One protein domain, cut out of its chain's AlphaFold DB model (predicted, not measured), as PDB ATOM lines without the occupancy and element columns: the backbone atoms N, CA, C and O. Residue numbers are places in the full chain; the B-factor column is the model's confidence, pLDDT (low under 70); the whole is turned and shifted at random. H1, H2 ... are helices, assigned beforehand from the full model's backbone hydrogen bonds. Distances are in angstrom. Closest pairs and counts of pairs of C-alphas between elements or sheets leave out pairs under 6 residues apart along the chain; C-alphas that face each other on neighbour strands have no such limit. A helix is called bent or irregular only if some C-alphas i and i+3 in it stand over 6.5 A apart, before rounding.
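This is residues 1 to 61 of the 66 residues of an uncharacterized protein of Lentilactobacillus parafarraginis (UniProt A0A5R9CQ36). Two long helices, H1 and H3, lie side by side and run opposite ways, and the short, irregular helix H2 sits in the turn that joins them at one end of the pair. H1 makes most of the long axis, H3 folds back beside it, and H2 is near both without clearly touching either. The printed part has 61 residues with three named helices, in the order H1, H2, H3, and no named strand, and its class is all helix. It is elongated, spanning 38 by 21 by 13 A, and only just compact, close to loose, with a radius of gyration of the C-alphas of 12.6 A.

Start at Met 1, the chain's first residue, and go one residue on to C-alpha 2 at (-20.754, -25.766, 11.823), where H1 begins. H1 takes residues 2 to 25, and its first and last C-alphas are 34.6 A apart. After residues 26 and 27, find H2 at residues 28 to 37, beginning at C-alpha 28 at (-32.631, -45.601, -15.050). H2 is only just irregular: C-alphas 31 and 34 are 6.8 A apart, and its line is a rough one. Go past residues 38 to 42 to reach H3, residues 43 to 61, which runs 27.4 A to C-alpha 61 at (-28.815, -20.193, 8.982). H3 is neither bent nor irregular, but only just: C-alphas 56 and 59 are 6.4 A apart.

Look first at Ala 9 and Phe 55, whose C-alphas, 5.1 A apart, are the closest of H1 and H3. These helices touch, with 27 pairs of C-alphas within 8 A, and run opposite ways at a shallow tilt of 27 degrees. H1 and H2 are close but not clearly touching; their closest C-alphas, those of Arg 23 and Leu 29, are 5.7 A apart. They run opposite ways at a steep tilt of 50 degrees. H2 and H3 are also close but not clearly touching, with the C-alphas of Ile 35 and Gly 46 the closest at 6.0 A. They run the same way at a steep tilt of 43 degrees. Along the backbone, every O i to N i+4 pair of H1 is within hydrogen-bond range, against 3 of 6 in H2 and 13 of 15 in H3.

The two C-alphas farthest apart are those of Met 1 and Arg 27, at 38.9 A, while those of Met 1 and Met 61 are 12.5 A apart. The printed part has no cut, and the links H1 to H2 and H2 to H3 are both tight. The mean pLDDT of the printed part is 84.0; look at residue 1 for the one value under 70.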
ATOM      1  N   MET A   1     -19.669 -27.850  15.687       68.31
ATOM      2  CA  MET A   1     -21.030 -27.848  15.100       68.31
ATOM      3  C   MET A   1     -20.999 -27.460  13.622       68.31
ATOM      4  O   MET A   1     -21.063 -28.365  12.803       68.31
ATOM      5  N   LYS A   2     -20.777 -26.184  13.248       72.69
ATOM      6  CA  LYS A   2     -20.754 -25.766  11.823       72.69
ATOM      7  C   LYS A   2     -19.778 -26.554  10.939       72.69
ATOM      8  O   LYS A   2     -20.190 -27.048   9.901       72.69
ATOM      9  N   LYS A   3     -18.518 -26.728  11.364       80.06
ATOM     10  CA  LYS A   3     -17.501 -27.476  10.591       80.06
ATOM     11  C   LYS A   3     -17.919 -28.925  10.301       80.06
ATOM     12  O   LYS A   3     -17.762 -29.389   9.182       80.06
ATOM     13  N   ILE A   4     -18.507 -29.603  11.291       84.19
ATOM     14  CA  ILE A   4     -18.999 -30.983  11.155       84.19
ATOM     15  C   ILE A   4     -20.182 -31.029  10.181       84.19
ATOM     16  O   ILE A   4     -20.201 -31.878   9.302       84.19
ATOM     17  N   SER A   5     -21.123 -30.084  10.288       83.38
ATOM     18  CA  SER A   5     -22.266 -29.985   9.368       83.38
ATOM     19  C   SER A   5     -21.830 -29.743   7.924       83.38
ATOM     20  O   SER A   5     -22.380 -30.354   7.019       83.38
ATOM     21  N   ILE A   6     -20.828 -28.883   7.708       84.06
ATOM     22  CA  ILE A   6     -20.264 -28.622   6.374       84.06
ATOM     23  C   ILE A   6     -19.590 -29.884   5.829       84.06
ATOM     24  O   ILE A   6     -19.818 -30.252   4.681       84.06
ATOM     25  N   MET A   7     -18.808 -30.584   6.654       87.94
ATOM     26  CA  MET A   7     -18.173 -31.842   6.255       87.94
ATOM     27  C   MET A   7     -19.214 -32.913   5.898       87.94
ATOM     28  O   MET A   7     -19.076 -33.580   4.875       87.94
ATOM     29  N   LEU A   8     -20.290 -33.031   6.686       88.94
ATOM     30  CA  LEU A   8     -21.406 -33.932   6.388       88.94
ATOM     31  C   LEU A   8     -22.107 -33.562   5.080       88.94
ATOM     32  O   LEU A   8     -22.412 -34.448   4.289       88.94
ATOM     33  N   ALA A   9     -22.343 -32.269   4.840       88.06
ATOM     34  CA  ALA A   9     -22.959 -31.792   3.607       88.06
ATOM     35  C   ALA A   9     -22.122 -32.192   2.385       88.06
ATOM     36  O   ALA A   9     -22.672 -32.707   1.418       88.06
ATOM     37  N   ILE A  10     -20.796 -32.034   2.450       89.75
ATOM     38  CA  ILE A  10     -19.887 -32.450   1.371       89.75
ATOM     39  C   ILE A  10     -20.008 -33.956   1.110       89.75
ATOM     40  O   ILE A  10     -20.164 -34.363  -0.038       89.75
ATOM     41  N   ILE A  11     -19.989 -34.785   2.159       92.81
ATOM     42  CA  ILE A  11     -20.130 -36.244   2.025       92.81
ATOM     43  C   ILE A  11     -21.480 -36.606   1.390       92.81
ATOM     44  O   ILE A  11     -21.530 -37.409   0.461       92.81
ATOM     45  N   LEU A  12     -22.571 -35.988   1.846       91.75
ATOM     46  CA  LEU A  12     -23.913 -36.214   1.307       91.75
ATOM     47  C   LEU A  12     -24.019 -35.803  -0.169       91.75
ATOM     48  O   LEU A  12     -24.614 -36.529  -0.967       91.75
ATOM     49  N   TRP A  13     -23.377 -34.703  -0.563       93.31
ATOM     50  CA  TRP A  13     -23.301 -34.282  -1.962       93.31
ATOM     51  C   TRP A  13     -22.499 -35.258  -2.827       93.31
ATOM     52  O   TRP A  13     -22.927 -35.564  -3.940       93.31
ATOM     53  N   ILE A  14     -21.392 -35.807  -2.315       93.56
ATOM     54  CA  ILE A  14     -20.618 -36.848  -3.014       93.56
ATOM     55  C   ILE A  14     -21.477 -38.102  -3.227       93.56
ATOM     56  O   ILE A  14     -21.523 -38.633  -4.335       93.56
ATOM     57  N   ILE A  15     -22.203 -38.548  -2.197       91.56
ATOM     58  CA  ILE A  15     -23.104 -39.708  -2.294       91.56
ATOM     59  C   ILE A  15     -24.235 -39.428  -3.291       91.56
ATOM     60  O   ILE A  15     -24.540 -40.272  -4.132       91.56
ATOM     61  N   THR A  16     -24.827 -38.233  -3.245       89.88
ATOM     62  CA  THR A  16     -25.862 -37.805  -4.200       89.88
ATOM     63  C   THR A  16     -25.347 -37.889  -5.635       89.88
ATOM     64  O   THR A  16     -26.016 -38.459  -6.495       89.88
ATOM     65  N   ALA A  17     -24.142 -37.373  -5.891       90.06
ATOM     66  CA  ALA A  17     -23.517 -37.422  -7.208       90.06
ATOM     67  C   ALA A  17     -23.225 -38.863  -7.657       90.06
ATOM     68  O   ALA A  17     -23.500 -39.205  -8.805       90.06
ATOM     69  N   ALA A  18     -22.735 -39.723  -6.762       90.12
ATOM     70  CA  ALA A  18     -22.475 -41.129  -7.070       90.12
ATOM     71  C   ALA A  18     -23.756 -41.872  -7.488       90.12
ATOM     72  O   ALA A  18     -23.783 -42.486  -8.553       90.12
ATOM     73  N   ILE A  19     -24.840 -41.736  -6.712       87.56
ATOM     74  CA  ILE A  19     -26.143 -42.349  -7.029       87.56
ATOM     75  C   ILE A  19     -26.699 -41.785  -8.345       87.56
ATOM     76  O   ILE A  19     -27.287 -42.517  -9.142       87.56
ATOM     77  N   PHE A  20     -26.510 -40.485  -8.592       86.06
ATOM     78  CA  PHE A  20     -26.918 -39.860  -9.848       86.06
ATOM     79  C   PHE A  20     -26.192 -40.479 -11.048       86.06
ATOM     80  O   PHE A  20     -26.840 -40.856 -12.022       86.06
ATOM     81  N   ILE A  21     -24.865 -40.628 -10.969       88.31
ATOM     82  CA  ILE A  21     -24.034 -41.200 -12.039       88.31
ATOM     83  C   ILE A  21     -24.357 -42.682 -12.259       88.31
ATOM     84  O   ILE A  21     -24.463 -43.120 -13.405       88.31
ATOM     85  N   GLU A  22     -24.560 -43.452 -11.190       86.31
ATOM     86  CA  GLU A  22     -24.967 -44.860 -11.264       86.31
ATOM     87  C   GLU A  22     -26.290 -44.997 -12.032       86.31
ATOM     88  O   GLU A  22     -26.369 -45.687 -13.050       86.31
ATOM     89  N   ARG A  23     -27.317 -44.236 -11.630       83.75
ATOM     90  CA  ARG A  23     -28.630 -44.242 -12.295       83.75
ATOM     91  C   ARG A  23     -28.592 -43.678 -13.713       83.75
ATOM     92  O   ARG A  23     -29.385 -44.117 -14.550       83.75
ATOM     93  N   PHE A  24     -27.684 -42.741 -13.986       83.50
ATOM     94  CA  PHE A  24     -27.394 -42.246 -15.330       83.50
ATOM     95  C   PHE A  24     -26.846 -43.361 -16.222       83.50
ATOM     96  O   PHE A  24     -27.363 -43.595 -17.317       83.50
ATOM     97  N   THR A  25     -25.862 -44.103 -15.718       85.31
ATOM     98  CA  THR A  25     -25.182 -45.178 -16.449       85.31
ATOM     99  C   THR A  25     -26.109 -46.368 -16.711       85.31
ATOM    100  O   THR A  25     -26.125 -46.908 -17.815       85.31
ATOM    101  N   GLU A  26     -26.970 -46.726 -15.754       84.81
ATOM    102  CA  GLU A  26     -27.952 -47.813 -15.905       84.81
ATOM    103  C   GLU A  26     -29.153 -47.466 -16.810       84.81
ATOM    104  O   GLU A  26     -30.097 -48.252 -16.915       84.81
ATOM    105  N   ARG A  27     -29.182 -46.276 -17.436       75.44
ATOM    106  CA  ARG A  27     -30.347 -45.722 -18.165       75.44
ATOM    107  C   ARG A  27     -31.630 -45.645 -17.327       75.44
ATOM    108  O   ARG A  27     -32.715 -45.414 -17.857       75.44
ATOM    109  N   ARG A  28     -31.520 -45.748 -16.001       76.31
ATOM    110  CA  ARG A  28     -32.631 -45.601 -15.050       76.31
ATOM    111  C   ARG A  28     -32.907 -44.139 -14.702       76.31
ATOM    112  O   ARG A  28     -33.570 -43.866 -13.706       76.31
ATOM    113  N   LEU A  29     -32.468 -43.192 -15.531       73.00
ATOM    114  CA  LEU A  29     -32.724 -41.752 -15.380       73.00
ATOM    115  C   LEU A  29     -34.203 -41.416 -15.260       73.00
ATOM    116  O   LEU A  29     -34.565 -40.499 -14.531       73.00
ATOM    117  N   LEU A  30     -35.065 -42.199 -15.912       75.88
ATOM    118  CA  LEU A  30     -36.514 -42.046 -15.807       75.88
ATOM    119  C   LEU A  30     -37.002 -42.171 -14.353       75.88
ATOM    120  O   LEU A  30     -37.972 -41.525 -13.975       75.88
ATOM    121  N   THR A  31     -36.289 -42.925 -13.507       74.62
ATOM    122  CA  THR A  31     -36.597 -43.038 -12.070       74.62
ATOM    123  C   THR A  31     -36.272 -41.769 -11.278       74.62
ATOM    124  O   THR A  31     -36.760 -41.616 -10.162       74.62
ATOM    125  N   LEU A  32     -35.495 -40.842 -11.850       72.50
ATOM    126  CA  LEU A  32     -35.172 -39.539 -11.262       72.50
ATOM    127  C   LEU A  32     -36.133 -38.426 -11.712       72.50
ATOM    128  O   LEU A  32     -36.188 -37.378 -11.072       72.50
ATOM    129  N   ILE A  33     -36.928 -38.646 -12.768       79.50
ATOM    130  CA  ILE A  33     -37.919 -37.674 -13.269       79.50
ATOM    131  C   ILE A  33     -38.929 -37.240 -12.196       79.50
ATOM    132  O   ILE A  33     -39.175 -36.038 -12.098       79.50
ATOM    133  N   PRO A  34     -39.514 -38.130 -11.369       75.25
ATOM    134  CA  PRO A  34     -40.444 -37.698 -10.323       75.25
ATOM    135  C   PRO A  34     -39.782 -36.720  -9.349       75.25
ATOM    136  O   PRO A  34     -40.406 -35.767  -8.892       75.25
ATOM    137  N   ILE A  35     -38.491 -36.928  -9.089       81.56
ATOM    138  CA  ILE A  35     -37.710 -36.182  -8.109       81.56
ATOM    139  C   ILE A  35     -37.339 -34.805  -8.655       81.56
ATOM    140  O   ILE A  35     -37.547 -33.807  -7.977       81.56
ATOM    141  N   ILE A  36     -36.840 -34.734  -9.892       76.38
ATOM    142  CA  ILE A  36     -36.354 -33.479 -10.486       76.38
ATOM    143  C   ILE A  36     -37.499 -32.668 -11.111       76.38
ATOM    144  O   ILE A  36     -37.565 -31.459 -10.923       76.38
ATOM    145  N   ALA A  37     -38.402 -33.316 -11.855       79.44
ATOM    146  CA  ALA A  37     -39.433 -32.626 -12.633       79.44
ATOM    147  C   ALA A  37     -40.730 -32.378 -11.848       79.44
ATOM    148  O   ALA A  37     -41.416 -31.396 -12.105       79.44
ATOM    149  N   HIS A  38     -41.065 -33.251 -10.893       81.62
ATOM    150  CA  HIS A  38     -42.308 -33.153 -10.116       81.62
ATOM    151  C   HIS A  38     -42.063 -32.867  -8.629       81.62
ATOM    152  O   HIS A  38     -43.013 -32.864  -7.848       81.62
ATOM    153  N   ASN A  39     -40.804 -32.631  -8.235       78.69
ATOM    154  CA  ASN A  39     -40.383 -32.391  -6.854       78.69
ATOM    155  C   ASN A  39     -40.917 -33.443  -5.859       78.69
ATOM    156  O   ASN A  39     -41.265 -33.138  -4.718       78.69
ATOM    157  N   GLN A  40     -41.029 -34.696  -6.304       81.81
ATOM    158  CA  GLN A  40     -41.480 -35.796  -5.463       81.81
ATOM    159  C   GLN A  40     -40.281 -36.428  -4.768       81.81
ATOM    160  O   GLN A  40     -39.401 -36.998  -5.410       81.81
ATOM    161  N   ILE A  41     -40.267 -36.382  -3.438       82.88
ATOM    162  CA  ILE A  41     -39.241 -37.048  -2.630       82.88
ATOM    163  C   ILE A  41     -39.530 -38.553  -2.647       82.88
ATOM    164  O   ILE A  41     -40.205 -39.087  -1.769       82.88
ATOM    165  N   HIS A  42     -39.063 -39.237  -3.690       79.69
ATOM    166  CA  HIS A  42     -39.272 -40.670  -3.881       79.69
ATOM    167  C   HIS A  42     -37.932 -41.400  -4.006       79.69
ATOM    168  O   HIS A  42     -37.029 -40.971  -4.723       79.69
ATOM    169  N   GLY A  43     -37.811 -42.539  -3.323       80.94
ATOM    170  CA  GLY A  43     -36.636 -43.406  -3.396       80.94
ATOM    171  C   GLY A  43     -35.403 -42.849  -2.680       80.94
ATOM    172  O   GLY A  43     -35.403 -41.743  -2.140       80.94
ATOM    173  N   VAL A  44     -34.333 -43.648  -2.667       83.94
ATOM    174  CA  VAL A  44     -33.097 -43.338  -1.926       83.94
ATOM    175  C   VAL A  44     -32.479 -42.019  -2.395       83.94
ATOM    176  O   VAL A  44     -32.123 -41.187  -1.568       83.94
ATOM    177  N   PHE A  45     -32.426 -41.782  -3.709       85.00
ATOM    178  CA  PHE A  45     -31.869 -40.547  -4.264       85.00
ATOM    179  C   PHE A  45     -32.592 -39.291  -3.759       85.00
ATOM    180  O   PHE A  45     -31.934 -38.341  -3.347       85.00
ATOM    181  N   GLY A  46     -33.931 -39.294  -3.739       85.38
ATOM    182  CA  GLY A  46     -34.717 -38.140  -3.300       85.38
ATOM    183  C   GLY A  46     -34.446 -37.776  -1.842       85.38
ATOM    184  O   GLY A  46     -34.209 -36.612  -1.529       85.38
ATOM    185  N   TRP A  47     -34.397 -38.771  -0.952       88.69
ATOM    186  CA  TRP A  47     -34.092 -38.544   0.464       88.69
ATOM    187  C   TRP A  47     -32.659 -38.062   0.696       88.69
ATOM    188  O   TRP A  47     -32.444 -37.144   1.485       88.69
ATOM    189  N   VAL A  48     -31.680 -38.635  -0.012       89.75
ATOM    190  CA  VAL A  48     -30.274 -38.213   0.095       89.75
ATOM    191  C   VAL A  48     -30.091 -36.784  -0.435       89.75
ATOM    192  O   VAL A  48     -29.389 -35.988   0.191       89.75
ATOM    193  N   LEU A  49     -30.779 -36.413  -1.519       87.81
ATOM    194  CA  LEU A  49     -30.783 -35.048  -2.052       87.81
ATOM    195  C   LEU A  49     -31.364 -34.051  -1.037       87.81
ATOM    196  O   LEU A  49     -30.754 -33.019  -0.760       87.81
ATOM    197  N   VAL A  50     -32.511 -34.376  -0.429       90.69
ATOM    198  CA  VAL A  50     -33.147 -33.533   0.598       90.69
ATOM    199  C   VAL A  50     -32.234 -33.353   1.808       90.69
ATOM    200  O   VAL A  50     -32.028 -32.226   2.259       90.69
ATOM    201  N   LEU A  51     -31.634 -34.435   2.309       88.88
ATOM    202  CA  LEU A  51     -30.675 -34.361   3.413       88.88
ATOM    203  C   LEU A  51     -29.469 -33.491   3.046       88.88
ATOM    204  O   LEU A  51     -29.073 -32.645   3.846       88.88
ATOM    205  N   SER A  52     -28.930 -33.629   1.832       89.50
ATOM    206  CA  SER A  52     -27.822 -32.794   1.343       89.50
ATOM    207  C   SER A  52     -28.173 -31.305   1.399       89.50
ATOM    208  O   SER A  52     -27.388 -30.496   1.902       89.50
ATOM    209  N   ILE A  53     -29.376 -30.939   0.951       88.94
ATOM    210  CA  ILE A  53     -29.873 -29.558   0.979       88.94
ATOM    211  C   ILE A  53     -30.014 -29.065   2.425       88.94
ATOM    212  O   ILE A  53     -29.489 -28.005   2.767       88.94
ATOM    213  N   ILE A  54     -30.646 -29.847   3.303       88.88
ATOM    214  CA  ILE A  54     -30.845 -29.492   4.716       88.88
ATOM    215  C   ILE A  54     -29.501 -29.257   5.418       88.88
ATOM    216  O   ILE A  54     -29.302 -28.214   6.044       88.88
ATOM    217  N   PHE A  55     -28.549 -30.182   5.272       87.25
ATOM    218  CA  PHE A  55     -27.221 -30.063   5.880       87.25
ATOM    219  C   PHE A  55     -26.381 -28.927   5.288       87.25
ATOM    220  O   PHE A  55     -25.461 -28.452   5.955       87.25
ATOM    221  N   THR A  56     -26.715 -28.458   4.084       85.62
ATOM    222  CA  THR A  56     -26.119 -27.258   3.484       85.62
ATOM    223  C   THR A  56     -26.730 -25.980   4.073       85.62
ATOM    224  O   THR A  56     -26.000 -25.048   4.403       85.62
ATOM    225  N   ILE A  57     -28.054 -25.935   4.273       86.06
ATOM    226  CA  ILE A  57     -28.786 -24.740   4.730       86.06
ATOM    227  C   ILE A  57     -28.621 -24.486   6.237       86.06
ATOM    228  O   ILE A  57     -28.354 -23.354   6.645       86.06
ATOM    229  N   ILE A  58     -28.732 -25.521   7.080       84.56
ATOM    230  CA  ILE A  58     -28.624 -25.409   8.549       84.56
ATOM    231  C   ILE A  58     -27.380 -24.616   9.008       84.56
ATOM    232  O   ILE A  58     -27.523 -23.687   9.810       84.56
ATOM    233  N   PRO A  59     -26.152 -24.916   8.539       80.12
ATOM    234  CA  PRO A  59     -24.961 -24.197   8.987       80.12
ATOM    235  C   PRO A  59     -24.887 -22.752   8.475       80.12
ATOM    236  O   PRO A  59     -24.203 -21.937   9.104       80.12
ATOM    237  N   ILE A  60     -25.582 -22.419   7.381       80.50
ATOM    238  CA  ILE A  60     -25.706 -21.046   6.867       80.50
ATOM    239  C   ILE A  60     -26.659 -20.245   7.762       80.50
ATOM    240  O   ILE A  60     -26.321 -19.137   8.169       80.50
ATOM    241  N   MET A  61     -27.801 -20.834   8.134       80.19
ATOM    242  CA  MET A  61     -28.815 -20.193   8.982       80.19
ATOM    243  C   MET A  61     -28.413 -20.084  10.457       80.19
ATOM    244  O   MET A  61     -28.924 -19.221  11.167       80.19
TER     245      MET A  61